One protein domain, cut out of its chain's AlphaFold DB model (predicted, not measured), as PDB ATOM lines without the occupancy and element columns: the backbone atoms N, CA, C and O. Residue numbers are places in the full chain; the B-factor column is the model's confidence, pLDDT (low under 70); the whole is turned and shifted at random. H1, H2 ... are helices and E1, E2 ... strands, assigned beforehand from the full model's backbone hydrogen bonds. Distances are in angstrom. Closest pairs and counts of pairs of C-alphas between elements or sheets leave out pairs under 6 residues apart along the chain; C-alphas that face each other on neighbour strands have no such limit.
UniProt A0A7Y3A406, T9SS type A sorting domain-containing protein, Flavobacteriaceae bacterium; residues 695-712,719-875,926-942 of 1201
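Overview. This is residues 695 to 712, 719 to 875 and 926 to 942 of the 1201 residues of the protein "T9SS type A sorting domain-containing protein" of Flavobacteriaceae bacterium (UniProt A0A7Y3A406). There is little regular structure: a strongly twisted antiparallel sheet, E5-E8-E7, with short helix H1 over E7, sits beside two antiparallel strand pairs, E1-E2 and E4-E9, amid long loops. Of the 192 printed residues, under half, 60, are in named elements, and the class of these is mostly strand; along the chain the one named helix and nine named strands come in the order E1 to E6, H1, E7 to E9. The whole is compact, radius of gyration of the C-alphas 17.0 A, spanning 50 by 37 by 26 A.

Along the chain. Find E5, residues 835 to 840, from (-33.062, 15.496, 8.309); E8 is 926 to 929; E7, 860 to 871, runs 30.0 A, bending at 863. E1 is 701 to 704, E2 788 to 791, E3 799 to 808, 23.9 A, E4 813 to 817, E6 846 to 848, H1 849 to 855. E9, 933 to 937, ends at (-21.694, 27.642, -1.389).

Arrangement. Within hydrogen-bond range, find N 837 and O 927 in E5-E8, 2.9 A; N 865 and O 926 in E8-E7, 2.9 A; N 704 and O 788 in E1-E2, 2.9 A; N 813 and O 937 in E4-E9, 2.8 A. H1, with every O i to N i+4 pair within range, is on the sheet; its closest C-alphas to E7, Ile 853 and Gly 862, are 5.6 A apart. E3 and E6 pair with no named strand.

Size, cuts and confidence. The farthest C-alphas, Asp 740 and Gly 825, are 52.3 A apart. Cuts leave 15.0 A between C-alphas 712 and 719, and 21.6 A between 875 and 926. E4 to E5 is a long link; within it, residues 821 to 828 have pLDDT under 70.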
ATOM      1  N   ASN A 695     -44.194  36.308  -4.881       86.56
ATOM      2  CA  ASN A 695     -45.646  36.222  -4.951       86.56
ATOM      3  C   ASN A 695     -46.311  37.336  -4.130       86.56
ATOM      4  O   ASN A 695     -45.968  37.526  -2.963       86.56
ATOM      5  N   ASP A 696     -47.297  38.041  -4.694       90.44
ATOM      6  CA  ASP A 696     -48.065  39.052  -3.949       90.44
ATOM      7  C   ASP A 696     -49.298  38.465  -3.230       90.44
ATOM      8  O   ASP A 696     -49.894  39.110  -2.367       90.44
ATOM      9  N   ASN A 697     -49.669  37.211  -3.498       91.31
ATOM     10  CA  ASN A 697     -50.822  36.566  -2.876       91.31
ATOM     11  C   ASN A 697     -50.578  36.259  -1.383       91.31
ATOM     12  O   ASN A 697     -49.632  35.570  -0.998       91.31
ATOM     13  N   VAL A 698     -51.497  36.719  -0.529       93.56
ATOM     14  CA  VAL A 698     -51.436  36.565   0.938       93.56
ATOM     15  C   VAL A 698     -51.600  35.125   1.438       93.56
ATOM     16  O   VAL A 698     -51.364  34.863   2.615       93.56
ATOM     17  N   TYR A 699     -52.015  34.189   0.583       91.69
ATOM     18  CA  TYR A 699     -52.244  32.778   0.905       91.69
ATOM     19  C   TYR A 699     -51.102  31.862   0.460       91.69
ATOM     20  O   TYR A 699     -50.971  30.760   0.993       91.69
ATOM     21  N   ARG A 700     -50.217  32.329  -0.419       89.88
ATOM     22  CA  ARG A 700     -49.221  31.487  -1.085       89.88
ATOM     23  C   ARG A 700     -47.814  31.790  -0.587       89.88
ATOM     24  O   ARG A 700     -47.457  32.946  -0.385       89.88
ATOM     25  N   TYR A 701     -47.038  30.736  -0.360       91.56
ATOM     26  CA  TYR A 701     -45.659  30.832   0.122       91.56
ATOM     27  C   TYR A 701     -44.673  30.985  -1.031       91.56
ATOM     28  O   TYR A 701     -44.807  30.296  -2.040       91.56
ATOM     29  N   THR A 702     -43.658  31.819  -0.816       92.94
ATOM     30  CA  THR A 702     -42.450  31.899  -1.647       92.94
ATOM     31  C   THR A 702     -41.243  31.505  -0.804       92.94
ATOM     32  O   THR A 702     -41.167  31.895   0.363       92.94
ATOM     33  N   TYR A 703     -40.340  30.714  -1.382       95.81
ATOM     34  CA  TYR A 703     -39.123  30.217  -0.737       95.81
ATOM     35  C   TYR A 703     -37.939  31.036  -1.239       95.81
ATOM     36  O   TYR A 703     -37.657  31.037  -2.437       95.81
ATOM     37  N   VAL A 704     -37.277  31.749  -0.333       95.94
ATOM     38  CA  VAL A 704     -36.298  32.781  -0.676       95.94
ATOM     39  C   VAL A 704     -35.096  32.779   0.270       95.94
ATOM     40  O   VAL A 704     -35.201  32.412   1.435       95.94
ATOM     41  N   SER A 705     -33.962  33.263  -0.212       96.44
ATOM     42  CA  SER A 705     -32.754  33.567   0.555       96.44
ATOM     43  C   SER A 705     -32.294  34.987   0.228       96.44
ATOM     44  O   SER A 705     -32.781  35.618  -0.713       96.44
ATOM     45  N   SER A 706     -31.365  35.528   1.019       97.56
ATOM     46  CA  SER A 706     -30.837  36.871   0.761       97.56
ATOM     47  C   SER A 706     -29.517  36.834  -0.020       97.56
ATOM     48  O   SER A 706     -28.566  36.207   0.453       97.56
ATOM     49  N   PRO A 707     -29.402  37.571  -1.145       97.88
ATOM     50  CA  PRO A 707     -28.137  37.766  -1.853       97.88
ATOM     51  C   PRO A 707     -27.193  38.778  -1.168       97.88
ATOM     52  O   PRO A 707     -26.052  38.972  -1.598       97.88
ATOM     53  N   VAL A 708     -27.681  39.472  -0.132       98.56
ATOM     54  CA  VAL A 708     -26.965  40.535   0.589       98.56
ATOM     55  C   VAL A 708     -27.079  40.369   2.105       98.56
ATOM     56  O   VAL A 708     -28.080  39.866   2.617       98.56
ATOM     57  N   GLY A 709     -26.083  40.860   2.831       98.06
ATOM     58  CA  GLY A 709     -26.085  40.999   4.283       98.06
ATOM     59  C   GLY A 709     -26.130  42.459   4.735       98.06
ATOM     60  O   GLY A 709     -26.147  43.397   3.929       98.06
ATOM     61  N   SER A 710     -26.136  42.666   6.051       97.56
ATOM     62  CA  SER A 710     -25.995  43.999   6.655       97.56
ATOM     63  C   SER A 710     -24.712  44.697   6.186       97.56
ATOM     64  O   SER A 710     -23.663  44.060   6.083       97.56
ATOM     65  N   GLN A 711     -24.779  46.004   5.921       96.56
ATOM     66  CA  GLN A 711     -23.603  46.787   5.529       96.56
ATOM     67  C   GLN A 711     -22.566  46.810   6.657       96.56
ATOM     68  O   GLN A 711     -22.902  47.027   7.823       96.56
ATOM     69  N   SER A 712     -21.303  46.599   6.309       94.81
ATOM     70  CA  SER A 712     -20.179  46.664   7.242       94.81
ATOM     71  C   SER A 712     -18.880  46.752   6.463       94.81
ATOM     72  O   SER A 712     -18.771  46.114   5.419       94.81
ATOM     73  N   ASP A 719     -11.412  35.620   0.699       96.00
ATOM     74  CA  ASP A 719     -12.830  35.288   0.872       96.00
ATOM     75  C   ASP A 719     -13.165  33.863   0.392       96.00
ATOM     76  O   ASP A 719     -14.202  33.308   0.748       96.00
ATOM     77  N   ASN A 720     -12.291  33.267  -0.420       95.44
ATOM     78  CA  ASN A 720     -12.517  32.027  -1.169       95.44
ATOM     79  C   ASN A 720     -11.729  30.838  -0.590       95.44
ATOM     80  O   ASN A 720     -11.429  29.868  -1.282       95.44
ATOM     81  N   GLY A 721     -11.306  30.928   0.675       93.56
ATOM     82  CA  GLY A 721     -10.627  29.828   1.360       93.56
ATOM     83  C   GLY A 721     -11.572  28.679   1.727       93.56
ATOM     84  O   GLY A 721     -12.788  28.796   1.640       93.56
ATOM     85  N   ASN A 722     -11.019  27.584   2.253       93.06
ATOM     86  CA  ASN A 722     -11.792  26.402   2.682       93.06
ATOM     87  C   ASN A 722     -12.568  26.609   4.003       93.06
ATOM     88  O   ASN A 722     -13.019  25.653   4.627       93.06
ATOM     89  N   THR A 723     -12.633  27.840   4.505       95.25
ATOM     90  CA  THR A 723     -13.325  28.195   5.746       95.25
ATOM     91  C   THR A 723     -14.423  29.188   5.432       95.25
ATOM     92  O   THR A 723     -14.251  30.011   4.538       95.25
ATOM     93  N   ASN A 724     -15.497  29.165   6.222       96.94
ATOM     94  CA  ASN A 724     -16.584  30.126   6.095       96.94
ATOM     95  C   ASN A 724     -16.043  31.562   6.065       96.94
ATOM     96  O   ASN A 724     -15.288  31.958   6.960       96.94
ATOM     97  N   ASN A 725     -16.434  32.336   5.056       97.12
ATOM     98  CA  ASN A 725     -16.009  33.714   4.925       97.12
ATOM     99  C   ASN A 725     -16.641  34.562   6.038       97.12
ATOM    100  O   ASN A 725     -17.805  34.964   5.965       97.12
ATOM    101  N   ALA A 726     -15.835  34.865   7.057       93.88
ATOM    102  CA  ALA A 726     -16.231  35.664   8.212       93.88
ATOM    103  C   ALA A 726     -16.595  37.111   7.853       93.88
ATOM    104  O   ALA A 726     -17.183  37.809   8.680       93.88
ATOM    105  N   ASN A 727     -16.252  37.566   6.643       94.75
ATOM    106  CA  ASN A 727     -16.672  38.871   6.182       94.75
ATOM    107  C   ASN A 727     -18.175  38.908   5.949       94.75
ATOM    108  O   ASN A 727     -18.734  39.942   6.277       94.75
ATOM    109  N   ASN A 728     -18.842  37.847   5.469       96.88
ATOM    110  CA  ASN A 728     -20.290  37.855   5.209       96.88
ATOM    111  C   ASN A 728     -21.114  38.124   6.488       96.88
ATOM    112  O   ASN A 728     -20.727  37.759   7.594       96.88
ATOM    113  N   THR A 729     -22.259  38.796   6.349       97.31
ATOM    114  CA  THR A 729     -23.103  39.241   7.474       97.31
ATOM    115  C   THR A 729     -24.519  38.738   7.290       97.31
ATOM    116  O   THR A 729     -25.000  38.592   6.170       97.31
ATOM    117  N   SER A 730     -25.212  38.523   8.402       97.81
ATOM    118  CA  SER A 730     -26.609  38.117   8.367       97.81
ATOM    119  C   SER A 730     -27.502  39.205   7.754       97.81
ATOM    120  O   SER A 730     -27.272  40.416   7.901       97.81
ATOM    121  N   PHE A 731     -28.551  38.744   7.087       98.19
ATOM    122  CA  PHE A 731     -29.680  39.544   6.635       98.19
ATOM    123  C   PHE A 731     -30.762  39.581   7.722       98.19
ATOM    124  O   PHE A 731     -30.820  38.712   8.587       98.19
ATOM    125  N   SER A 732     -31.651  40.569   7.683       97.50
ATOM    126  CA  SER A 732     -32.909  40.524   8.435       97.50
ATOM    127  C   SER A 732     -34.032  41.064   7.564       97.50
ATOM    128  O   SER A 732     -33.808  41.963   6.752       97.50
ATOM    129  N   LEU A 733     -35.260  40.575   7.748       96.88
ATOM    130  CA  LEU A 733     -36.401  41.017   6.934       96.88
ATOM    131  C   LEU A 733     -36.648  42.531   7.053       96.88
ATOM    132  O   LEU A 733     -37.160  43.142   6.122       96.88
ATOM    133  N   SER A 734     -36.243  43.161   8.160       96.88
ATOM    134  CA  SER A 734     -36.320  44.615   8.348       96.88
ATOM    135  C   SER A 734     -35.515  45.428   7.322       96.88
ATOM    136  O   SER A 734     -35.801  46.609   7.124       96.88
ATOM    137  N   MET A 735     -34.543  44.800   6.652       97.44
ATOM    138  CA  MET A 735     -33.763  45.400   5.566       97.44
ATOM    139  C   MET A 735     -34.481  45.343   4.213       97.44
ATOM    140  O   MET A 735     -34.098  46.063   3.291       97.44
ATOM    141  N   LEU A 736     -35.506  44.498   4.076       96.50
ATOM    142  CA  LEU A 736     -36.215  44.299   2.821       96.50
ATOM    143  C   LEU A 736     -36.984  45.567   2.430       96.50
ATOM    144  O   LEU A 736     -37.711  46.168   3.231       96.50
ATOM    145  N   LYS A 737     -36.849  45.965   1.167       97.31
ATOM    146  CA  LYS A 737     -37.556  47.106   0.583       97.31
ATOM    147  C   LYS A 737     -38.495  46.633  -0.520       97.31
ATOM    148  O   LYS A 737     -38.347  45.541  -1.060       97.31
ATOM    149  N   LYS A 738     -39.487  47.451  -0.853       94.06
ATOM    150  CA  LYS A 738     -40.293  47.294  -2.071       94.06
ATOM    151  C   LYS A 738     -39.475  47.757  -3.284       94.06
ATOM    152  O   LYS A 738     -38.504  48.492  -3.110       94.06
ATOM    153  N   GLY A 739     -39.893  47.400  -4.498       89.62
ATOM    154  CA  GLY A 739     -39.241  47.835  -5.748       89.62
ATOM    155  C   GLY A 739     -39.056  49.356  -5.898       89.62
ATOM    156  O   GLY A 739     -38.095  49.821  -6.503       89.62
ATOM    157  N   ASP A 740     -39.919  50.154  -5.253       91.19
ATOM    158  CA  ASP A 740     -39.816  51.622  -5.180       91.19
ATOM    159  C   ASP A 740     -38.757  52.146  -4.179       91.19
ATOM    160  O   ASP A 740     -38.616  53.356  -4.002       91.19
ATOM    161  N   GLY A 741     -38.036  51.253  -3.494       94.75
ATOM    162  CA  GLY A 741     -37.007  51.571  -2.503       94.75
ATOM    163  C   GLY A 741     -37.527  51.885  -1.096       94.75
ATOM    164  O   GLY A 741     -36.732  52.165  -0.196       94.75
ATOM    165  N   THR A 742     -38.839  51.840  -0.854       96.06
ATOM    166  CA  THR A 742     -39.391  52.092   0.487       96.06
ATOM    167  C   THR A 742     -39.399  50.822   1.352       96.06
ATOM    168  O   THR A 742     -39.619  49.729   0.825       96.06
ATOM    169  N   PRO A 743     -39.179  50.917   2.682       97.25
ATOM    170  CA  PRO A 743     -39.109  49.741   3.552       97.25
ATOM    171  C   PRO A 743     -40.403  48.922   3.571       97.25
ATOM    172  O   PRO A 743     -41.501  49.485   3.684       97.25
ATOM    173  N   VAL A 744     -40.269  47.594   3.549       96.44
ATOM    174  CA  VAL A 744     -41.393  46.678   3.773       96.44
ATOM    175  C   VAL A 744     -41.960  46.909   5.173       96.44
ATOM    176  O   VAL A 744     -41.235  47.065   6.154       96.44
ATOM    177  N   GLN A 745     -43.286  46.974   5.259       97.00
ATOM    178  CA  GLN A 745     -44.001  47.103   6.524       97.00
ATOM    179  C   GLN A 745     -44.508  45.733   6.969       97.00
ATOM    180  O   GLN A 745     -44.894  44.912   6.139       97.00
ATOM    181  N   PHE A 746     -44.556  45.511   8.283       97.31
ATOM    182  CA  PHE A 746     -44.909  44.217   8.865       97.31
ATOM    183  C   PHE A 746     -46.212  44.277   9.666       97.31
ATOM    184  O   PHE A 746     -46.562  45.310  10.244       97.31
ATOM    185  N   THR A 747     -46.929  43.155   9.718       96.94
ATOM    186  CA  THR A 747     -48.127  42.972  10.548       96.94
ATOM    187  C   THR A 747     -48.088  41.630  11.272       96.94
ATOM    188  O   THR A 747     -47.587  40.643  10.743       96.94
ATOM    189  N   SER A 748     -48.654  41.569  12.478       95.06
ATOM    190  CA  SER A 748     -48.871  40.310  13.203       95.06
ATOM    191  C   SER A 748     -50.277  39.742  12.984       95.06
ATOM    192  O   SER A 748     -50.650  38.750  13.612       95.06
ATOM    193  N   ALA A 749     -51.095  40.364  12.129       95.50
ATOM    194  CA  ALA A 749     -52.345  39.786  11.643       95.50
ATOM    195  C   ALA A 749     -52.071  38.654  10.639       95.50
ATOM    196  O   ALA A 749     -50.954  38.508  10.154       95.50
ATOM    197  N   TYR A 750     -53.084  37.848  10.306       92.81
ATOM    198  CA  TYR A 750     -52.949  36.832   9.254       92.81
ATOM    199  C   TYR A 750     -52.578  37.438   7.896       92.81
ATOM    200  O   TYR A 750     -51.746  36.886   7.190       92.81
ATOM    201  N   ASN A 751     -53.136  38.595   7.568       94.00
ATOM    202  CA  ASN A 751     -52.806  39.372   6.384       94.00
ATOM    203  C   ASN A 751     -53.293  40.813   6.590       94.00
ATOM    204  O   ASN A 751     -54.291  41.050   7.274       94.00
ATOM    205  N   GLU A 752     -52.591  41.778   6.007       95.12
ATOM    206  CA  GLU A 752     -52.988  43.186   5.955       95.12
ATOM    207  C   GLU A 752     -52.450  43.757   4.644       95.12
ATOM    208  O   GLU A 752     -51.271  43.587   4.352       95.12
ATOM    209  N   ASN A 753     -53.310  44.400   3.851       94.12
ATOM    210  CA  ASN A 753     -52.938  44.869   2.518       94.12
ATOM    211  C   ASN A 753     -51.701  45.786   2.563       94.12
ATOM    212  O   ASN A 753     -51.684  46.767   3.314       94.12
ATOM    213  N   GLY A 754     -50.689  45.466   1.759       92.62
ATOM    214  CA  GLY A 754     -49.433  46.207   1.669       92.62
ATOM    215  C   GLY A 754     -48.452  45.963   2.813       92.62
ATOM    216  O   GLY A 754     -47.484  46.715   2.941       92.62
ATOM    217  N   LYS A 755     -48.680  44.937   3.646       95.56
ATOM    218  CA  LYS A 755     -47.761  44.533   4.716       95.56
ATOM    219  C   LYS A 755     -47.472  43.038   4.679       95.56
ATOM    220  O   LYS A 755     -48.374  42.223   4.510       95.56
ATOM    221  N   MET A 756     -46.221  42.676   4.936       95.81
ATOM    222  CA  MET A 756     -45.821  41.284   5.116       95.81
ATOM    223  C   MET A 756     -46.268  40.788   6.498       95.81
ATOM    224  O   MET A 756     -46.010  41.431   7.520       95.81
ATOM    225  N   SER A 757     -46.958  39.647   6.554       96.19
ATOM    226  CA  SER A 757     -47.367  39.046   7.828       96.19
ATOM    227  C   SER A 757     -46.236  38.230   8.443       96.19
ATOM    228  O   SER A 757     -45.776  37.263   7.841       96.19
ATOM    229  N   THR A 758     -45.866  38.545   9.686       95.75
ATOM    230  CA  THR A 758     -44.876  37.767  10.450       95.75
ATOM    231  C   THR A 758     -45.435  36.449  10.989       95.75
ATOM    232  O   THR A 758     -44.705  35.631  11.537       95.75
ATOM    233  N   ARG A 759     -46.748  36.196  10.841       95.50
ATOM    234  CA  ARG A 759     -47.334  34.880  11.158       95.50
ATOM    235  C   ARG A 759     -46.937  33.806  10.160       95.50
ATOM    236  O   ARG A 759     -47.132  32.633  10.451       95.50
ATOM    237  N   TRP A 760     -46.472  34.212   8.984       95.12
ATOM    238  CA  TRP A 760     -46.157  33.327   7.873       95.12
ATOM    239  C   TRP A 760     -44.698  33.453   7.450       95.12
ATOM    240  O   TRP A 760     -44.384  33.197   6.296       95.12
ATOM    241  N   THR A 761     -43.821  33.879   8.357       96.69
ATOM    242  CA  THR A 761     -42.383  33.992   8.112       96.69
ATOM    243  C   THR A 761     -41.645  32.942   8.920       96.69
ATOM    244  O   THR A 761     -41.670  32.976  10.151       96.69
ATOM    245  N   TYR A 762     -41.006  31.997   8.232       97.38
ATOM    246  CA  TYR A 762     -40.341  30.863   8.872       97.38
ATOM    247  C   TYR A 762     -39.029  30.501   8.176       97.38
ATOM    248  O   TYR A 762     -38.861  30.773   6.992       97.38
ATOM    249  N   THR A 763     -38.130  29.849   8.905       97.62
ATOM    250  CA  THR A 763     -36.974  29.116   8.368       97.62
ATOM    251  C   THR A 763     -37.044  27.656   8.820       97.62
ATOM    252  O   THR A 763     -37.828  27.320   9.715       97.62
ATOM    253  N   PHE A 764     -36.261  26.788   8.191       96.38
ATOM    254  CA  PHE A 764     -36.225  25.361   8.485       96.38
ATOM    255  C   PHE A 764     -34.794  24.860   8.323       96.38
ATOM    256  O   PHE A 764     -34.335  24.723   7.200       96.38
ATOM    257  N   ILE A 765     -34.075  24.627   9.417       95.06
ATOM    258  CA  ILE A 765     -32.672  24.193   9.382       95.06
ATOM    259  C   ILE A 765     -32.549  22.919  10.212       95.06
ATOM    260  O   ILE A 765     -32.992  22.911  11.360       95.06
ATOM    261  N   ASN A 766     -31.963  21.873   9.624       93.38
ATOM    262  CA  ASN A 766     -31.720  20.563  10.246       93.38
ATOM    263  C   ASN A 766     -32.959  19.999  10.976       93.38
ATOM    264  O   ASN A 766     -32.875  19.512  12.104       93.38
ATOM    265  N   GLY A 767     -34.135  20.121  10.354       91.88
ATOM    266  CA  GLY A 767     -35.405  19.674  10.925       91.88
ATOM    267  C   GLY A 767     -35.795  18.283  10.435       91.88
ATOM    268  O   GLY A 767     -35.539  17.933   9.282       91.88
ATOM    269  N   THR A 768     -36.455  17.498  11.288       88.06
ATOM    270  CA  THR A 768     -36.896  16.129  10.957       88.06
ATOM    271  C   THR A 768     -38.405  16.016  10.791       88.06
ATOM    272  O   THR A 768     -38.896  15.070  10.181       88.06
ATOM    273  N   THR A 769     -39.163  16.980  11.314       86.81
ATOM    274  CA  THR A 769     -40.624  16.981  11.280       86.81
ATOM    275  C   THR A 769     -41.180  18.329  10.843       86.81
ATOM    276  O   THR A 769     -40.569  19.386  11.003       86.81
ATOM    277  N   TYR A 770     -42.440  18.334  10.399       84.31
ATOM    278  CA  TYR A 770     -43.168  19.569  10.088       84.31
ATOM    279  C   TYR A 770     -43.218  20.595  11.243       84.31
ATOM    280  O   TYR A 770     -43.531  21.761  11.019       84.31
ATOM    281  N   TYR A 771     -42.974  20.212  12.496       88.69
ATOM    282  CA  TYR A 771     -43.042  21.159  13.614       88.69
ATOM    283  C   TYR A 771     -41.745  21.928  13.859       88.69
ATOM    284  O   TYR A 771     -41.757  22.846  14.678       88.69
ATOM    285  N   ASP A 772     -40.677  21.591  13.139       92.56
ATOM    286  CA  ASP A 772     -39.357  22.192  13.325       92.56
ATOM    287  C   ASP A 772     -39.186  23.513  12.552       92.56
ATOM    288  O   ASP A 772     -38.167  24.188  12.685       92.56
ATOM    289  N   TRP A 773     -40.213  23.953  11.809       94.94
ATOM    290  CA  TRP A 773     -40.265  25.306  11.249       94.94
ATOM    291  C   TRP A 773     -40.156  26.358  12.360       94.94
ATOM    292  O   TRP A 773     -41.048  26.509  13.201       94.94
ATOM    293  N   ALA A 774     -39.085  27.145  12.319       96.69
ATOM    294  CA  ALA A 774     -38.808  28.194  13.284       96.69
ATOM    295  C   ALA A 774     -39.365  29.533  12.790       96.69
ATOM    296  O   ALA A 774     -39.077  29.967  11.675       96.69
ATOM    297  N   SER A 775     -40.184  30.199  13.608       96.06
ATOM    298  CA  SER A 775     -40.746  31.510  13.263       96.06
ATOM    299  C   SER A 775     -39.667  32.587  13.232       96.06
ATOM    300  O   SER A 775     -38.850  32.669  14.152       96.06
ATOM    301  N   LEU A 776     -39.730  33.463  12.235       96.62
ATOM    302  CA  LEU A 776     -38.837  34.607  12.091       96.62
ATOM    303  C   LEU A 776     -39.566  35.902  12.444       96.62
ATOM    304  O   LEU A 776     -40.610  36.211  11.864       96.62
ATOM    305  N   ASP A 777     -38.976  36.686  13.341       95.12
ATOM    306  CA  ASP A 777     -39.344  38.083  13.534       95.12
ATOM    307  C   ASP A 777     -38.586  38.962  12.523       95.12
ATOM    308  O   ASP A 777     -37.517  38.576  12.045       95.12
ATOM    309  N   PRO A 778     -39.058  40.188  12.215       96.31
ATOM    310  CA  PRO A 778     -38.401  41.029  11.215       96.31
ATOM    311  C   PRO A 778     -36.937  41.378  11.517       96.31
ATOM    312  O   PRO A 778     -36.183  41.704  10.605       96.31
ATOM    313  N   ALA A 779     -36.546  41.333  12.792       96.69
ATOM    314  CA  ALA A 779     -35.189  41.609  13.255       96.69
ATOM    315  C   ALA A 779     -34.336  40.342  13.445       96.69
ATOM    316  O   ALA A 779     -33.177  40.461  13.839       96.69
ATOM    317  N   THR A 780     -34.887  39.143  13.213       97.06
ATOM    318  CA  THR A 780     -34.118  37.899  13.304       97.06
ATOM    319  C   THR A 780     -32.996  37.922  12.271       97.06
ATOM    320  O   THR A 780     -33.228  38.228  11.100       97.06
ATOM    321  N   ALA A 781     -31.780  37.619  12.723       97.38
ATOM    322  CA  ALA A 781     -30.627  37.444  11.855       97.38
ATOM    323  C   ALA A 781     -30.760  36.115  11.101       97.38
ATOM    324  O   ALA A 781     -30.913  35.071  11.729       97.38
ATOM    325  N   ILE A 782     -30.712  36.180   9.774       97.75
ATOM    326  CA  ILE A 782     -30.735  35.047   8.846       97.75
ATOM    327  C   ILE A 782     -29.342  34.971   8.232       97.75
ATOM    328  O   ILE A 782     -28.884  35.954   7.635       97.75
ATOM    329  N   ASN A 783     -28.637  33.862   8.428       97.56
ATOM    330  CA  ASN A 783     -27.268  33.750   7.937       97.56
ATOM    331  C   ASN A 783     -27.244  33.612   6.407       97.56
ATOM    332  O   ASN A 783     -28.216  33.153   5.806       97.56
ATOM    333  N   PRO A 784     -26.145  34.019   5.749       98.06
ATOM    334  CA  PRO A 784     -25.976  33.796   4.319       98.06
ATOM    335  C   PRO A 784     -26.215  32.327   3.951       98.06
ATOM    336  O   PRO A 784     -25.657  31.428   4.574       98.06
ATOM    337  N   GLY A 785     -27.054  32.102   2.943       97.75
ATOM    338  CA  GLY A 785     -27.386  30.774   2.423       97.75
ATOM    339  C   GLY A 785     -28.516  30.055   3.166       97.75
ATOM    340  O   GLY A 785     -29.104  29.135   2.599       97.75
ATOM    341  N   GLU A 786     -28.896  30.503   4.366       98.06
ATOM    342  CA  GLU A 786     -30.128  30.043   5.014       98.06
ATOM    343  C   GLU A 786     -31.341  30.562   4.235       98.06
ATOM    344  O   GLU A 786     -31.462  31.756   3.931       98.06
ATOM    345  N   GLY A 787     -32.254  29.656   3.903       97.56
ATOM    346  CA  GLY A 787     -33.510  30.018   3.275       97.56
ATOM    347  C   GLY A 787     -34.591  30.341   4.305       97.56
ATOM    348  O   GLY A 787     -34.590  29.889   5.453       97.56
ATOM    349  N   TYR A 788     -35.556  31.135   3.872       97.50
ATOM    350  CA  TYR A 788     -36.752  31.470   4.618       97.50
ATOM    351  C   TYR A 788     -37.961  31.508   3.689       97.50
ATOM    352  O   TYR A 788     -37.855  31.593   2.466       97.50
ATOM    353  N   ILE A 789     -39.144  31.431   4.279       96.31
ATOM    354  CA  ILE A 789     -40.407  31.495   3.555       96.31
ATOM    355  C   ILE A 789     -41.205  32.696   4.025       96.31
ATOM    356  O   ILE A 789     -41.161  33.059   5.201       96.31
ATOM    357  N   HIS A 790     -41.962  33.299   3.116       95.25
ATOM    358  CA  HIS A 790     -42.972  34.294   3.455       95.25
ATOM    359  C   HIS A 790     -44.172  34.191   2.509       95.25
ATOM    360  O   HIS A 790     -44.078  33.608   1.426       95.25
ATOM    361  N   LYS A 791     -45.310  34.767   2.910       93.31
ATOM    362  CA  LYS A 791     -46.454  34.993   2.010       93.31
ATOM    363  C   LYS A 791     -46.446  36.414   1.446       93.31
ATOM    364  O   LYS A 791     -45.734  37.280   1.961       93.31
ATOM    365  N   GLY A 792     -47.222  36.643   0.390       91.12
ATOM    366  CA  GLY A 792     -47.332  37.944  -0.268       91.12
ATOM    367  C   GLY A 792     -48.018  39.027   0.573       91.12
ATOM    368  O   GLY A 792     -48.577  38.755   1.639       91.12
ATOM    369  N   MET A 793     -47.962  40.275   0.095       92.88
ATOM    370  CA  MET A 793     -48.477  41.454   0.812       92.88
ATOM    371  C   MET A 793     -49.924  41.822   0.446       92.88
ATOM    372  O   MET A 793     -50.550  42.619   1.148       92.88
ATOM    373  N   GLY A 794     -50.476  41.239  -0.619       91.88
ATOM    374  CA  GLY A 794     -51.874  41.389  -1.013       91.88
ATOM    375  C   GLY A 794     -52.204  42.677  -1.754       91.88
ATOM    376  O   GLY A 794     -53.373  43.064  -1.747       91.88
ATOM    377  N   ASN A 795     -51.219  43.316  -2.391       87.88
ATOM    378  CA  ASN A 795     -51.385  44.568  -3.137       87.88
ATOM    379  C   ASN A 795     -52.253  44.434  -4.404       87.88
ATOM    380  O   ASN A 795     -52.610  45.443  -5.016       87.88
ATOM    381  N   GLY A 796     -52.640  43.212  -4.774       78.25
ATOM    382  CA  GLY A 796     -53.570  42.914  -5.861       78.25
ATOM    383  C   GLY A 796     -52.892  42.686  -7.212       78.25
ATOM    384  O   GLY A 796     -53.596  42.587  -8.218       78.25
ATOM    385  N   GLY A 797     -51.557  42.613  -7.243       79.88
ATOM    386  CA  GLY A 797     -50.789  42.168  -8.407       79.88
ATOM    387  C   GLY A 797     -50.602  40.648  -8.417       79.88
ATOM    388  O   GLY A 797     -50.892  39.971  -7.432       79.88
ATOM    389  N   ALA A 798     -50.101  40.104  -9.529       78.12
ATOM    390  CA  ALA A 798     -49.641  38.711  -9.567       78.12
ATOM    391  C   ALA A 798     -48.330  38.542  -8.779       78.12
ATOM    392  O   ALA A 798     -48.106  37.529  -8.116       78.12
ATOM    393  N   THR A 799     -47.470  39.559  -8.829       85.25
ATOM    394  CA  THR A 799     -46.123  39.546  -8.261       85.25
ATOM    395  C   THR A 799     -45.846  40.847  -7.515       85.25
ATOM    396  O   THR A 799     -46.462  41.885  -7.768       85.25
ATOM    397  N   GLN A 800     -44.916  40.776  -6.571       88.88
ATOM    398  CA  GLN A 800     -44.388  41.906  -5.825       88.88
ATOM    399  C   GLN A 800     -42.870  41.913  -5.977       88.88
ATOM    400  O   GLN A 800     -42.197  40.977  -5.547       88.88
ATOM    401  N   GLU A 801     -42.338  42.996  -6.538       91.06
ATOM    402  CA  GLU A 801     -40.896  43.214  -6.607       91.06
ATOM    403  C   GLU A 801     -40.375  43.645  -5.231       91.06
ATOM    404  O   GLU A 801     -40.860  44.621  -4.633       91.06
ATOM    405  N   PHE A 802     -39.383  42.923  -4.727       94.12
ATOM    406  CA  PHE A 802     -38.627  43.273  -3.536       94.12
ATOM    407  C   PHE A 802     -37.230  43.749  -3.921       94.12
ATOM    408  O   PHE A 802     -36.618  43.237  -4.852       94.12
ATOM    409  N   LEU A 803     -36.713  44.727  -3.186       97.19
ATOM    410  CA  LEU A 803     -35.359  45.234  -3.326       97.19
ATOM    411  C   LEU A 803     -34.525  44.764  -2.132       97.19
ATOM    412  O   LEU A 803     -34.767  45.159  -0.987       97.19
ATOM    413  N   TYR A 804     -33.526  43.941  -2.432       97.81
ATOM    414  CA  TYR A 804     -32.452  43.574  -1.526       97.81
ATOM    415  C   TYR A 804     -31.368  44.645  -1.617       97.81
ATOM    416  O   TYR A 804     -30.699  44.784  -2.641       97.81
ATOM    417  N   GLU A 805     -31.233  45.427  -0.549       97.94
ATOM    418  CA  GLU A 805     -30.219  46.471  -0.425       97.94
ATOM    419  C   GLU A 805     -29.315  46.161   0.767       97.94
ATOM    420  O   GLU A 805     -29.771  46.101   1.910       97.94
ATOM    421  N   GLY A 806     -28.031  45.963   0.498       98.00
ATOM    422  CA  GLY A 806     -27.053  45.606   1.518       98.00
ATOM    423  C   GLY A 806     -25.702  45.292   0.903       98.00
ATOM    424  O   GLY A 806     -25.487  45.504  -0.288       98.00
ATOM    425  N   ARG A 807     -24.774  44.777   1.699       97.56
ATOM    426  CA  ARG A 807     -23.481  44.342   1.170       97.56
ATOM    427  C   ARG A 807     -23.648  42.977   0.486       97.56
ATOM    428  O   ARG A 807     -24.233  42.095   1.113       97.56
ATOM    429  N   PRO A 808     -23.157  42.769  -0.747       98.25
ATOM    430  CA  PRO A 808     -23.272  41.474  -1.414       98.25
ATOM    431  C   PRO A 808     -22.524  40.386  -0.643       98.25
ATOM    432  O   PRO A 808     -21.448  40.643  -0.105       98.25
ATOM    433  N   ASN A 809     -23.080  39.176  -0.604       98.31
ATOM    434  CA  ASN A 809     -22.339  38.033  -0.079       98.31
ATOM    435  C   ASN A 809     -21.281  37.581  -1.101       98.31
ATOM    436  O   ASN A 809     -21.549  37.570  -2.309       98.31
ATOM    437  N   ASN A 810     -20.096  37.184  -0.630       97.75
ATOM    438  CA  ASN A 810     -18.971  36.749  -1.465       97.75
ATOM    439  C   ASN A 810     -18.214  35.551  -0.878       97.75
ATOM    440  O   ASN A 810     -18.148  35.392   0.343       97.75
ATOM    441  N   GLY A 811     -17.604  34.756  -1.757       97.94
ATOM    442  CA  GLY A 811     -16.695  33.680  -1.380       97.94
ATOM    443  C   GLY A 811     -17.396  32.516  -0.690       97.94
ATOM    444  O   GLY A 811     -18.602  32.324  -0.854       97.94
ATOM    445  N   THR A 812     -16.638  31.738   0.075       98.50
ATOM    446  CA  THR A 812     -17.101  30.490   0.693       98.50
ATOM    447  C   THR A 812     -18.113  30.762   1.806       98.50
ATOM    448  O   THR A 812     -17.829  31.500   2.752       98.50
ATOM    449  N   ILE A 813     -19.290  30.147   1.728       98.69
ATOM    450  CA  ILE A 813     -20.344  30.196   2.745       98.69
ATOM    451  C   ILE A 813     -20.636  28.766   3.180       98.69
ATOM    452  O   ILE A 813     -21.000  27.931   2.357       98.69
ATOM    453  N   LEU A 814     -20.478  28.503   4.474       98.06
ATOM    454  CA  LEU A 814     -20.691  27.191   5.075       98.06
ATOM    455  C   LEU A 814     -21.896  27.231   6.013       98.06
ATOM    456  O   LEU A 814     -21.937  28.046   6.938       98.06
ATOM    457  N   ILE A 815     -22.842  26.322   5.796       97.25
ATOM    458  CA  ILE A 815     -24.020  26.118   6.643       97.25
ATOM    459  C   ILE A 815     -23.862  24.774   7.342       97.25
ATOM    460  O   ILE A 815     -23.632  23.766   6.678       97.25
ATOM    461  N   ALA A 816     -23.986  24.750   8.668       95.38
ATOM    462  CA  ALA A 816     -23.875  23.512   9.430       95.38
ATOM    463  C   ALA A 816     -24.994  22.533   9.040       95.38
ATOM    464  O   ALA A 816     -26.178  22.876   9.095       95.38
ATOM    465  N   ALA A 817     -24.598  21.322   8.667       93.25
ATOM    466  CA  ALA A 817     -25.483  20.194   8.440       93.25
ATOM    467  C   ALA A 817     -25.320  19.236   9.618       93.25
ATOM    468  O   ALA A 817     -24.223  18.723   9.831       93.25
ATOM    469  N   ASP A 818     -26.388  19.045  10.386       90.88
ATOM    470  CA  ASP A 818     -26.413  18.142  11.538       90.88
ATOM    471  C   ASP A 818     -27.401  17.016  11.226       90.88
ATOM    472  O   ASP A 818     -28.609  17.253  11.233       90.88
ATOM    473  N   ASP A 819     -26.910  15.813  10.938       86.06
ATOM    474  CA  ASP A 819     -27.763  14.652  10.709       86.06
ATOM    475  C   ASP A 819     -28.272  14.098  12.047       86.06
ATOM    476  O   ASP A 819     -27.549  13.495  12.844       86.06
ATOM    477  N   VAL A 820     -29.563  14.304  12.300       72.50
ATOM    478  CA  VAL A 820     -30.228  13.907  13.544       72.50
ATOM    479  C   VAL A 820     -30.392  12.377  13.651       72.50
ATOM    480  O   VAL A 820     -30.627  11.884  14.759       72.50
ATOM    481  N   ASP A 821     -30.231  11.616  12.555       66.88
ATOM    482  CA  ASP A 821     -30.274  10.140  12.545       66.88
ATOM    483  C   ASP A 821     -29.104   9.534  13.348       66.88
ATOM    484  O   ASP A 821     -29.276   8.610  14.149       66.88
ATOM    485  N   GLY A 822     -27.899  10.098  13.209       54.91
ATOM    486  CA  GLY A 822     -26.699   9.667  13.934       54.91
ATOM    487  C   GLY A 822     -26.188   8.257  13.588       54.91
ATOM    488  O   GLY A 822     -25.215   7.804  14.203       54.91
ATOM    489  N   ASP A 823     -26.801   7.555  12.626       55.28
ATOM    490  CA  ASP A 823     -26.367   6.250  12.117       55.28
ATOM    491  C   ASP A 823     -26.378   6.225  10.579       55.28
ATOM    492  O   ASP A 823     -27.362   5.851   9.948       55.28
ATOM    493  N   SER A 824     -25.227   6.549   9.976       53.22
ATOM    494  CA  SER A 824     -24.945   6.564   8.522       53.22
ATOM    495  C   SER A 824     -25.212   5.249   7.754       53.22
ATOM    496  O   SER A 824     -24.857   5.132   6.583       53.22
ATOM    497  N   GLY A 825     -25.740   4.216   8.418       52.69
ATOM    498  CA  GLY A 825     -25.990   2.889   7.856       52.69
ATOM    499  C   GLY A 825     -27.462   2.491   7.731       52.69
ATOM    500  O   GLY A 825     -27.725   1.441   7.140       52.69
ATOM    501  N   ASN A 826     -28.407   3.271   8.271       56.19
ATOM    502  CA  ASN A 826     -29.840   2.996   8.140       56.19
ATOM    503  C   ASN A 826     -30.500   3.957   7.148       56.19
ATOM    504  O   ASN A 826     -30.037   5.064   6.904       56.19
ATOM    505  N   GLU A 827     -31.599   3.505   6.557       64.19
ATOM    506  CA  GLU A 827     -32.412   4.323   5.669       64.19
ATOM    507  C   GLU A 827     -33.138   5.421   6.454       64.19
ATOM    508  O   GLU A 827     -33.944   5.118   7.340       64.19
ATOM    509  N   SER A 828     -32.906   6.676   6.069       69.88
ATOM    510  CA  SER A 828     -33.583   7.844   6.623       69.88
ATOM    511  C   SER A 828     -35.101   7.739   6.454       69.88
ATOM    512  O   SER A 828     -35.618   7.662   5.340       69.88
ATOM    513  N   GLN A 829     -35.831   7.719   7.571       71.50
ATOM    514  CA  GLN A 829     -37.290   7.596   7.578       71.50
ATOM    515  C   GLN A 829     -37.951   8.979   7.723       71.50
ATOM    516  O   GLN A 829     -37.620   9.701   8.676       71.50
ATOM    517  N   PRO A 830     -38.915   9.346   6.853       72.88
ATOM    518  CA  PRO A 830     -39.662  10.600   6.968       72.88
ATOM    519  C   PRO A 830     -40.317  10.769   8.344       72.88
ATOM    520  O   PRO A 830     -40.833   9.804   8.908       72.88
ATOM    521  N   ASP A 831     -40.315  11.994   8.879       71.19
ATOM    522  CA  ASP A 831     -40.834  12.354  10.214       71.19
ATOM    523  C   ASP A 831     -40.157  11.638  11.409       71.19
ATOM    524  O   ASP A 831     -40.631  11.754  12.546       71.19
ATOM    525  N   VAL A 832     -39.065  10.891  11.191       75.38
ATOM    526  CA  VAL A 832     -38.346  10.163  12.251       75.38
ATOM    527  C   VAL A 832     -36.860  10.494  12.246       75.38
ATOM    528  O   VAL A 832     -36.366  11.015  13.244       75.38
ATOM    529  N   THR A 833     -36.163  10.186  11.152       77.38
ATOM    530  CA  THR A 833     -34.708  10.359  11.051       77.38
ATOM    531  C   THR A 833     -34.257  11.145   9.822       77.38
ATOM    532  O   THR A 833     -33.143  11.650   9.817       77.38
ATOM    533  N   GLN A 834     -35.121  11.327   8.817       84.38
ATOM    534  CA  GLN A 834     -34.817  12.164   7.657       84.38
ATOM    535  C   GLN A 834     -34.640  13.625   8.077       84.38
ATOM    536  O   GLN A 834     -35.609  14.308   8.413       84.38
ATOM    537  N   THR A 835     -33.401  14.103   8.029       90.88
ATOM    538  CA  THR A 835     -33.062  15.496   8.309       90.88
ATOM    539  C   THR A 835     -33.141  16.303   7.019       90.88
ATOM    540  O   THR A 835     -32.522  15.955   6.020       90.88
ATOM    541  N   THR A 836     -33.884  17.408   7.017       92.31
ATOM    542  CA  THR A 836     -33.961  18.319   5.865       92.31
ATOM    543  C   THR A 836     -33.633  19.750   6.264       92.31
ATOM    544  O   THR A 836     -33.798  20.163   7.415       92.31
ATOM    545  N   THR A 837     -33.141  20.522   5.301       95.88
ATOM    546  CA  THR A 837     -32.758  21.916   5.514       95.88
ATOM    547  C   THR A 837     -33.203  22.790   4.344       95.88
ATOM    548  O   THR A 837     -33.144  22.380   3.183       95.88
ATOM    549  N   LEU A 838     -33.682  23.993   4.657       98.12
ATOM    550  CA  LEU A 838     -34.077  25.030   3.716       98.12
ATOM    551  C   LEU A 838     -32.899  25.978   3.516       98.12
ATOM    552  O   LEU A 838     -32.584  26.809   4.368       98.12
ATOM    553  N   ILE A 839     -32.300  25.892   2.340       98.06
ATOM    554  CA  ILE A 839     -31.147  26.692   1.937       98.06
ATOM    555  C   ILE A 839     -31.462  27.415   0.635       98.06
ATOM    556  O   ILE A 839     -32.458  27.130  -0.027       98.06
ATOM    557  N   GLY A 840     -30.671  28.407   0.254       97.12
ATOM    558  CA  GLY A 840     -30.882  29.082  -1.019       97.12
ATOM    559  C   GLY A 840     -29.678  29.837  -1.507       97.12
ATOM    560  O   GLY A 840     -28.764  30.130  -0.742       97.12
ATOM    561  N   ASN A 841     -29.713  30.175  -2.794       98.31
ATOM    562  CA  ASN A 841     -28.631  30.876  -3.461       98.31
ATOM    563  C   ASN A 841     -28.308  32.195  -2.720       98.31
ATOM    564  O   ASN A 841     -29.132  33.119  -2.732       98.31
ATOM    565  N   PRO A 842     -27.136  32.301  -2.065       98.25
ATOM    566  CA  PRO A 842     -26.782  33.462  -1.259       98.25
ATOM    567  C   PRO A 842     -26.158  34.587  -2.079       98.25
ATOM    568  O   PRO A 842     -25.768  35.598  -1.501       98.25
ATOM    569  N   TYR A 843     -26.002  34.418  -3.391       98.56
ATOM    570  CA  TYR A 843     -25.228  35.319  -4.229       98.56
ATOM    571  C   TYR A 843     -26.115  36.216  -5.101       98.56
ATOM    572  O   TYR A 843     -27.212  35.825  -5.505       98.56
ATOM    573  N   PRO A 844     -25.638  37.421  -5.461       97.81
ATOM    574  CA  PRO A 844     -26.318  38.322  -6.397       97.81
ATOM    575  C   PRO A 844     -26.203  37.891  -7.876       97.81
ATOM    576  O   PRO A 844     -26.274  38.724  -8.782       97.81
ATOM    577  N   SER A 845     -26.030  36.595  -8.126       98.00
ATOM    578  CA  SER A 845     -25.971  35.943  -9.435       98.00
ATOM    579  C   SER A 845     -26.645  34.579  -9.356       98.00
ATOM    580  O   SER A 845     -26.829  34.052  -8.261       98.00
ATOM    581  N   ALA A 846     -27.006  33.991 -10.494       98.06
ATOM    582  CA  ALA A 846     -27.442  32.601 -10.516       98.06
ATOM    583  C   ALA A 846     -26.296  31.659 -10.090       98.06
ATOM    584  O   ALA A 846     -25.117  32.033 -10.135       98.06
ATOM    585  N   ILE A 847     -26.654  30.443  -9.672       98.38
ATOM    586  CA  ILE A 847     -25.705  29.352  -9.415       98.38
ATOM    587  C   ILE A 847     -26.059  28.109 -10.231       98.38
ATOM    588  O   ILE A 847     -27.226  27.889 -10.558       98.38
ATOM    589  N   ASP A 848     -25.059  27.295 -10.547       98.00
ATOM    590  CA  ASP A 848     -25.239  25.986 -11.173       98.00
ATOM    591  C   ASP A 848     -25.582  24.919 -10.125       98.00
ATOM    592  O   ASP A 848     -24.772  24.620  -9.242       98.00
ATOM    593  N   ALA A 849     -26.782  24.331 -10.221       97.50
ATOM    594  CA  ALA A 849     -27.213  23.281  -9.304       97.50
ATOM    595  C   ALA A 849     -26.339  22.025  -9.397       97.50
ATOM    596  O   ALA A 849     -26.140  21.366  -8.382       97.50
ATOM    597  N   HIS A 850     -25.794  21.690 -10.574       96.81
ATOM    598  CA  HIS A 850     -24.941  20.508 -10.720       96.81
ATOM    599  C   HIS A 850     -23.635  20.696  -9.951       96.81
ATOM    600  O   HIS A 850     -23.244  19.825  -9.179       96.81
ATOM    601  N   LYS A 851     -23.006  21.871 -10.091       97.94
ATOM    602  CA  LYS A 851     -21.791  22.212  -9.342       97.94
ATOM    603  C   LYS A 851     -22.051  22.258  -7.836       97.94
ATOM    604  O   LYS A 851     -21.225  21.782  -7.068       97.94
ATOM    605  N   PHE A 852     -23.203  22.790  -7.419       98.44
ATOM    606  CA  PHE A 852     -23.619  22.771  -6.016       98.44
ATOM    607  C   PHE A 852     -23.784  21.338  -5.482       98.44
ATOM    608  O   PHE A 852     -23.289  21.046  -4.399       98.44
ATOM    609  N   ILE A 853     -24.433  20.441  -6.233       98.31
ATOM    610  CA  ILE A 853     -24.578  19.022  -5.862       98.31
ATOM    611  C   ILE A 853     -23.200  18.360  -5.732       98.31
ATOM    612  O   ILE A 853     -22.922  17.719  -4.723       98.31
ATOM    613  N   ASP A 854     -22.307  18.572  -6.702       97.56
ATOM    614  CA  ASP A 854     -20.962  17.986  -6.692       97.56
ATOM    615  C   ASP A 854     -20.115  18.462  -5.501       97.56
ATOM    616  O   ASP A 854     -19.447  17.652  -4.855       97.56
ATOM    617  N   ASP A 855     -20.183  19.751  -5.161       97.81
ATOM    618  CA  ASP A 855     -19.460  20.322  -4.015       97.81
ATOM    619  C   ASP A 855     -19.989  19.814  -2.662       97.81
ATOM    620  O   ASP A 855     -19.278  19.863  -1.660       97.81
ATOM    621  N   ASN A 856     -21.219  19.292  -2.627       98.00
ATOM    622  CA  ASN A 856     -21.914  18.883  -1.407       98.00
ATOM    623  C   ASN A 856     -22.144  17.367  -1.296       98.00
ATOM    624  O   ASN A 856     -22.879  16.914  -0.414       98.00
ATOM    625  N   ALA A 857     -21.463  16.567  -2.122       96.12
ATOM    626  CA  ALA A 857     -21.641  15.113  -2.198       96.12
ATOM    627  C   ALA A 857     -21.443  14.341  -0.887       96.12
ATOM    628  O   ALA A 857     -21.941  13.230  -0.737       96.12
ATOM    629  N   ALA A 858     -20.719  14.923   0.069       93.44
ATOM    630  CA  ALA A 858     -20.471  14.303   1.364       93.44
ATOM    631  C   ALA A 858     -21.585  14.535   2.403       93.44
ATOM    632  O   ALA A 858     -21.556  13.869   3.433       93.44
ATOM    633  N   VAL A 859     -22.505  15.484   2.181       94.69
ATOM    634  CA  VAL A 859     -23.431  15.976   3.224       94.69
ATOM    635  C   VAL A 859     -24.906  15.981   2.823       94.69
ATOM    636  O   VAL A 859     -25.753  15.874   3.708       94.69
ATOM    637  N   ILE A 860     -25.235  16.077   1.530       94.88
ATOM    638  CA  ILE A 860     -26.626  16.019   1.042       94.88
ATOM    639  C   ILE A 860     -26.882  14.776   0.192       94.88
ATOM    640  O   ILE A 860     -25.936  14.208  -0.339       94.88
ATOM    641  N   ASP A 861     -28.145  14.387   0.008       92.31
ATOM    642  CA  ASP A 861     -28.563  13.204  -0.773       92.31
ATOM    643  C   ASP A 861     -28.378  13.327  -2.302       92.31
ATOM    644  O   ASP A 861     -28.439  12.330  -3.021       92.31
ATOM    645  N   GLY A 862     -28.128  14.541  -2.803       94.44
ATOM    646  CA  GLY A 862     -27.916  14.837  -4.224       94.44
ATOM    647  C   GLY A 862     -29.178  15.243  -4.990       94.44
ATOM    648  O   GLY A 862     -29.113  15.416  -6.208       94.44
ATOM    649  N   THR A 863     -30.307  15.439  -4.303       95.50
ATOM    650  CA  THR A 863     -31.564  15.905  -4.900       95.50
ATOM    651  C   THR A 863     -32.027  17.208  -4.251       95.50
ATOM    652  O   THR A 863     -32.105  17.322  -3.031       95.50
ATOM    653  N   LEU A 864     -32.374  18.214  -5.062       96.81
ATOM    654  CA  LEU A 864     -32.898  19.488  -4.562       96.81
ATOM    655  C   LEU A 864     -34.395  19.609  -4.854       96.81
ATOM    656  O   LEU A 864     -34.874  19.265  -5.939       96.81
ATOM    657  N   TYR A 865     -35.133  20.158  -3.892       94.62
ATOM    658  CA  TYR A 865     -36.589  20.253  -3.938       94.62
ATOM    659  C   TYR A 865     -37.049  21.717  -3.919       94.62
ATOM    660  O   TYR A 865     -36.945  22.412  -2.905       94.62
ATOM    661  N   LEU A 866     -37.592  22.203  -5.039       94.31
ATOM    662  CA  LEU A 866     -38.062  23.584  -5.200       94.31
ATOM    663  C   LEU A 866     -39.568  23.679  -4.971       94.31
ATOM    664  O   LEU A 866     -40.354  23.036  -5.661       94.31
ATOM    665  N   TRP A 867     -39.990  24.511  -4.023       91.81
ATOM    666  CA  TRP A 867     -41.406  24.668  -3.703       91.81
ATOM    667  C   TRP A 867     -42.140  25.551  -4.718       91.81
ATOM    668  O   TRP A 867     -41.812  26.723  -4.866       91.81
ATOM    669  N   GLN A 868     -43.203  25.033  -5.335       88.31
ATOM    670  CA  GLN A 868     -44.187  25.802  -6.097       88.31
ATOM    671  C   GLN A 868     -45.507  25.887  -5.318       88.31
ATOM    672  O   GLN A 868     -46.034  24.865  -4.894       88.31
ATOM    673  N   HIS A 869     -46.110  27.073  -5.199       87.44
ATOM    674  CA  HIS A 869     -47.475  27.241  -4.678       87.44
ATOM    675  C   HIS A 869     -48.370  27.843  -5.766       87.44
ATOM    676  O   HIS A 869     -48.227  29.017  -6.105       87.44
ATOM    677  N   TRP A 870     -49.280  27.059  -6.343       82.81
ATOM    678  CA  TRP A 870     -50.059  27.468  -7.520       82.81
ATOM    679  C   TRP A 870     -51.527  27.791  -7.232       82.81
ATOM    680  O   TRP A 870     -52.143  28.518  -8.011       82.81
ATOM    681  N   GLY A 871     -52.088  27.321  -6.120       82.50
ATOM    682  CA  GLY A 871     -53.499  27.526  -5.794       82.50
ATOM    683  C   GLY A 871     -53.799  27.439  -4.298       82.50
ATOM    684  O   GLY A 871     -52.889  27.467  -3.477       82.50
ATOM    685  N   GLY A 872     -55.081  27.383  -3.942       83.19
ATOM    686  CA  GLY A 872     -55.553  27.501  -2.558       83.19
ATOM    687  C   GLY A 872     -55.559  28.946  -2.027       83.19
ATOM    688  O   GLY A 872     -54.518  29.562  -1.808       83.19
ATOM    689  N   ASP A 873     -56.753  29.487  -1.762       87.94
ATOM    690  CA  ASP A 873     -56.950  30.839  -1.203       87.94
ATOM    691  C   ASP A 873     -57.306  30.781   0.292       87.94
ATOM    692  O   ASP A 873     -58.293  31.352   0.767       87.94
ATOM    693  N   SER A 874     -56.504  30.027   1.043       88.31
ATOM    694  CA  SER A 874     -56.717  29.772   2.463       88.31
ATOM    695  C   SER A 874     -55.424  29.867   3.264       88.31
ATOM    696  O   SER A 874     -54.318  29.782   2.738       88.31
ATOM    697  N   HIS A 875     -55.555  30.056   4.576       89.38
ATOM    698  CA  HIS A 875     -54.450  29.927   5.532       89.38
ATOM    699  C   HIS A 875     -54.415  28.549   6.206       89.38
ATOM    700  O   HIS A 875     -53.605  28.320   7.105       89.38
ATOM    701  N   MET A 926     -35.261  22.935  -0.654       96.50
ATOM    702  CA  MET A 926     -35.000  21.948   0.393       96.50
ATOM    703  C   MET A 926     -33.951  20.944  -0.092       96.50
ATOM    704  O   MET A 926     -33.957  20.578  -1.270       96.50
ATOM    705  N   ALA A 927     -33.098  20.487   0.819       95.69
ATOM    706  CA  ALA A 927     -32.173  19.373   0.617       95.69
ATOM    707  C   ALA A 927     -32.219  18.430   1.832       95.69
ATOM    708  O   ALA A 927     -32.395  18.892   2.966       95.69
ATOM    709  N   GLU A 928     -32.083  17.126   1.597       93.31
ATOM    710  CA  GLU A 928     -31.910  16.129   2.659       93.31
ATOM    711  C   GLU A 928     -30.444  16.109   3.097       93.31
ATOM    712  O   GLU A 928     -29.546  16.046   2.260       93.31
ATOM    713  N   VAL A 929     -30.217  16.182   4.407       92.69
ATOM    714  CA  VAL A 929     -28.908  16.037   5.044       92.69
ATOM    715  C   VAL A 929     -28.714  14.565   5.384       92.69
ATOM    716  O   VAL A 929     -29.528  13.995   6.105       92.69
ATOM    717  N   ILE A 930     -27.636  13.973   4.872       90.62
ATOM    718  CA  ILE A 930     -27.321  12.542   5.036       90.62
ATOM    719  C   ILE A 930     -26.097  12.290   5.928       90.62
ATOM    720  O   ILE A 930     -25.750  11.139   6.189       90.62
ATOM    721  N   ALA A 931     -25.393  13.350   6.334       90.75
ATOM    722  CA  ALA A 931     -24.241  13.276   7.224       90.75
ATOM    723  C   ALA A 931     -23.933  14.632   7.876       90.75
ATOM    724  O   ALA A 931     -24.137  15.686   7.270       90.75
ATOM    725  N   ASP A 932     -23.349  14.585   9.078       92.31
ATOM    726  CA  ASP A 932     -22.797  15.761   9.755       92.31
ATOM    727  C   ASP A 932     -21.685  16.421   8.922       92.31
ATOM    728  O   ASP A 932     -20.749  15.761   8.457       92.31
ATOM    729  N   GLY A 933     -21.719  17.746   8.796       94.94
ATOM    730  CA  GLY A 933     -20.704  18.492   8.062       94.94
ATOM    731  C   GLY A 933     -21.100  19.936   7.786       94.94
ATOM    732  O   GLY A 933     -21.740  20.592   8.604       94.94
ATOM    733  N   ASN A 934     -20.684  20.446   6.627       96.56
ATOM    734  CA  ASN A 934     -21.097  21.758   6.146       96.56
ATOM    735  C   ASN A 934     -21.609  21.651   4.718       96.56
ATOM    736  O   ASN A 934     -20.934  21.069   3.873       96.56
ATOM    737  N   ILE A 935     -22.748  22.284   4.460       98.25
ATOM    738  CA  ILE A 935     -23.201  22.589   3.110       98.25
ATOM    739  C   ILE A 935     -22.460  23.840   2.638       98.25
ATOM    740  O   ILE A 935     -22.469  24.868   3.321       98.25
ATOM    741  N   GLU A 936     -21.816  23.748   1.483       98.12
ATOM    742  CA  GLU A 936     -20.940  24.758   0.912       98.12
ATOM    743  C   GLU A 936     -21.572  25.445  -0.303       98.12
ATOM    744  O   GLU A 936     -21.898  24.819  -1.319       98.12
ATOM    745  N   PHE A 937     -21.650  26.773  -0.221       98.75
ATOM    746  CA  PHE A 937     -21.694  27.642  -1.389       98.75
ATOM    747  C   PHE A 937     -20.311  28.259  -1.607       98.75
ATOM    748  O   PHE A 937     -19.675  28.712  -0.652       98.75
ATOM    749  N   ASN A 938     -19.852  28.327  -2.854       98.31
ATOM    750  CA  ASN A 938     -18.600  28.997  -3.211       98.31
ATOM    751  C   ASN A 938     -18.720  29.733  -4.558       98.31
ATOM    752  O   ASN A 938     -19.671  29.556  -5.323       98.31
ATOM    753  N   ASN A 939     -17.736  30.580  -4.866       98.25
ATOM    754  CA  ASN A 939     -17.752  31.389  -6.085       98.25
ATOM    755  C   ASN A 939     -17.635  30.563  -7.385       98.25
ATOM    756  O   ASN A 939     -18.058  31.057  -8.430       98.25
ATOM    757  N   ALA A 940     -17.150  29.312  -7.338       97.50
ATOM    758  CA  ALA A 940     -17.092  28.411  -8.498       97.50
ATOM    759  C   ALA A 940     -18.486  28.005  -9.003       97.50
ATOM    760  O   ALA A 940     -18.649  27.596 -10.149       97.50
ATOM    761  N   GLN A 941     -19.503  28.108  -8.143       98.38
ATOM    762  CA  GLN A 941     -20.887  27.778  -8.482       98.38
ATOM    763  C   GLN A 941     -21.590  28.903  -9.251       98.38
ATOM    764  O   GLN A 941     -22.657  28.673  -9.815       98.38
ATOM    765  N   ARG A 942     -21.048  30.128  -9.259       98.38
ATOM    766  CA  ARG A 942     -21.726  31.302  -9.823       98.38
ATOM    767  C   ARG A 942     -21.710  31.302 -11.346       98.38
ATOM    768  O   ARG A 942     -20.678  31.106 -11.977       98.38
TER     769      ARG A 942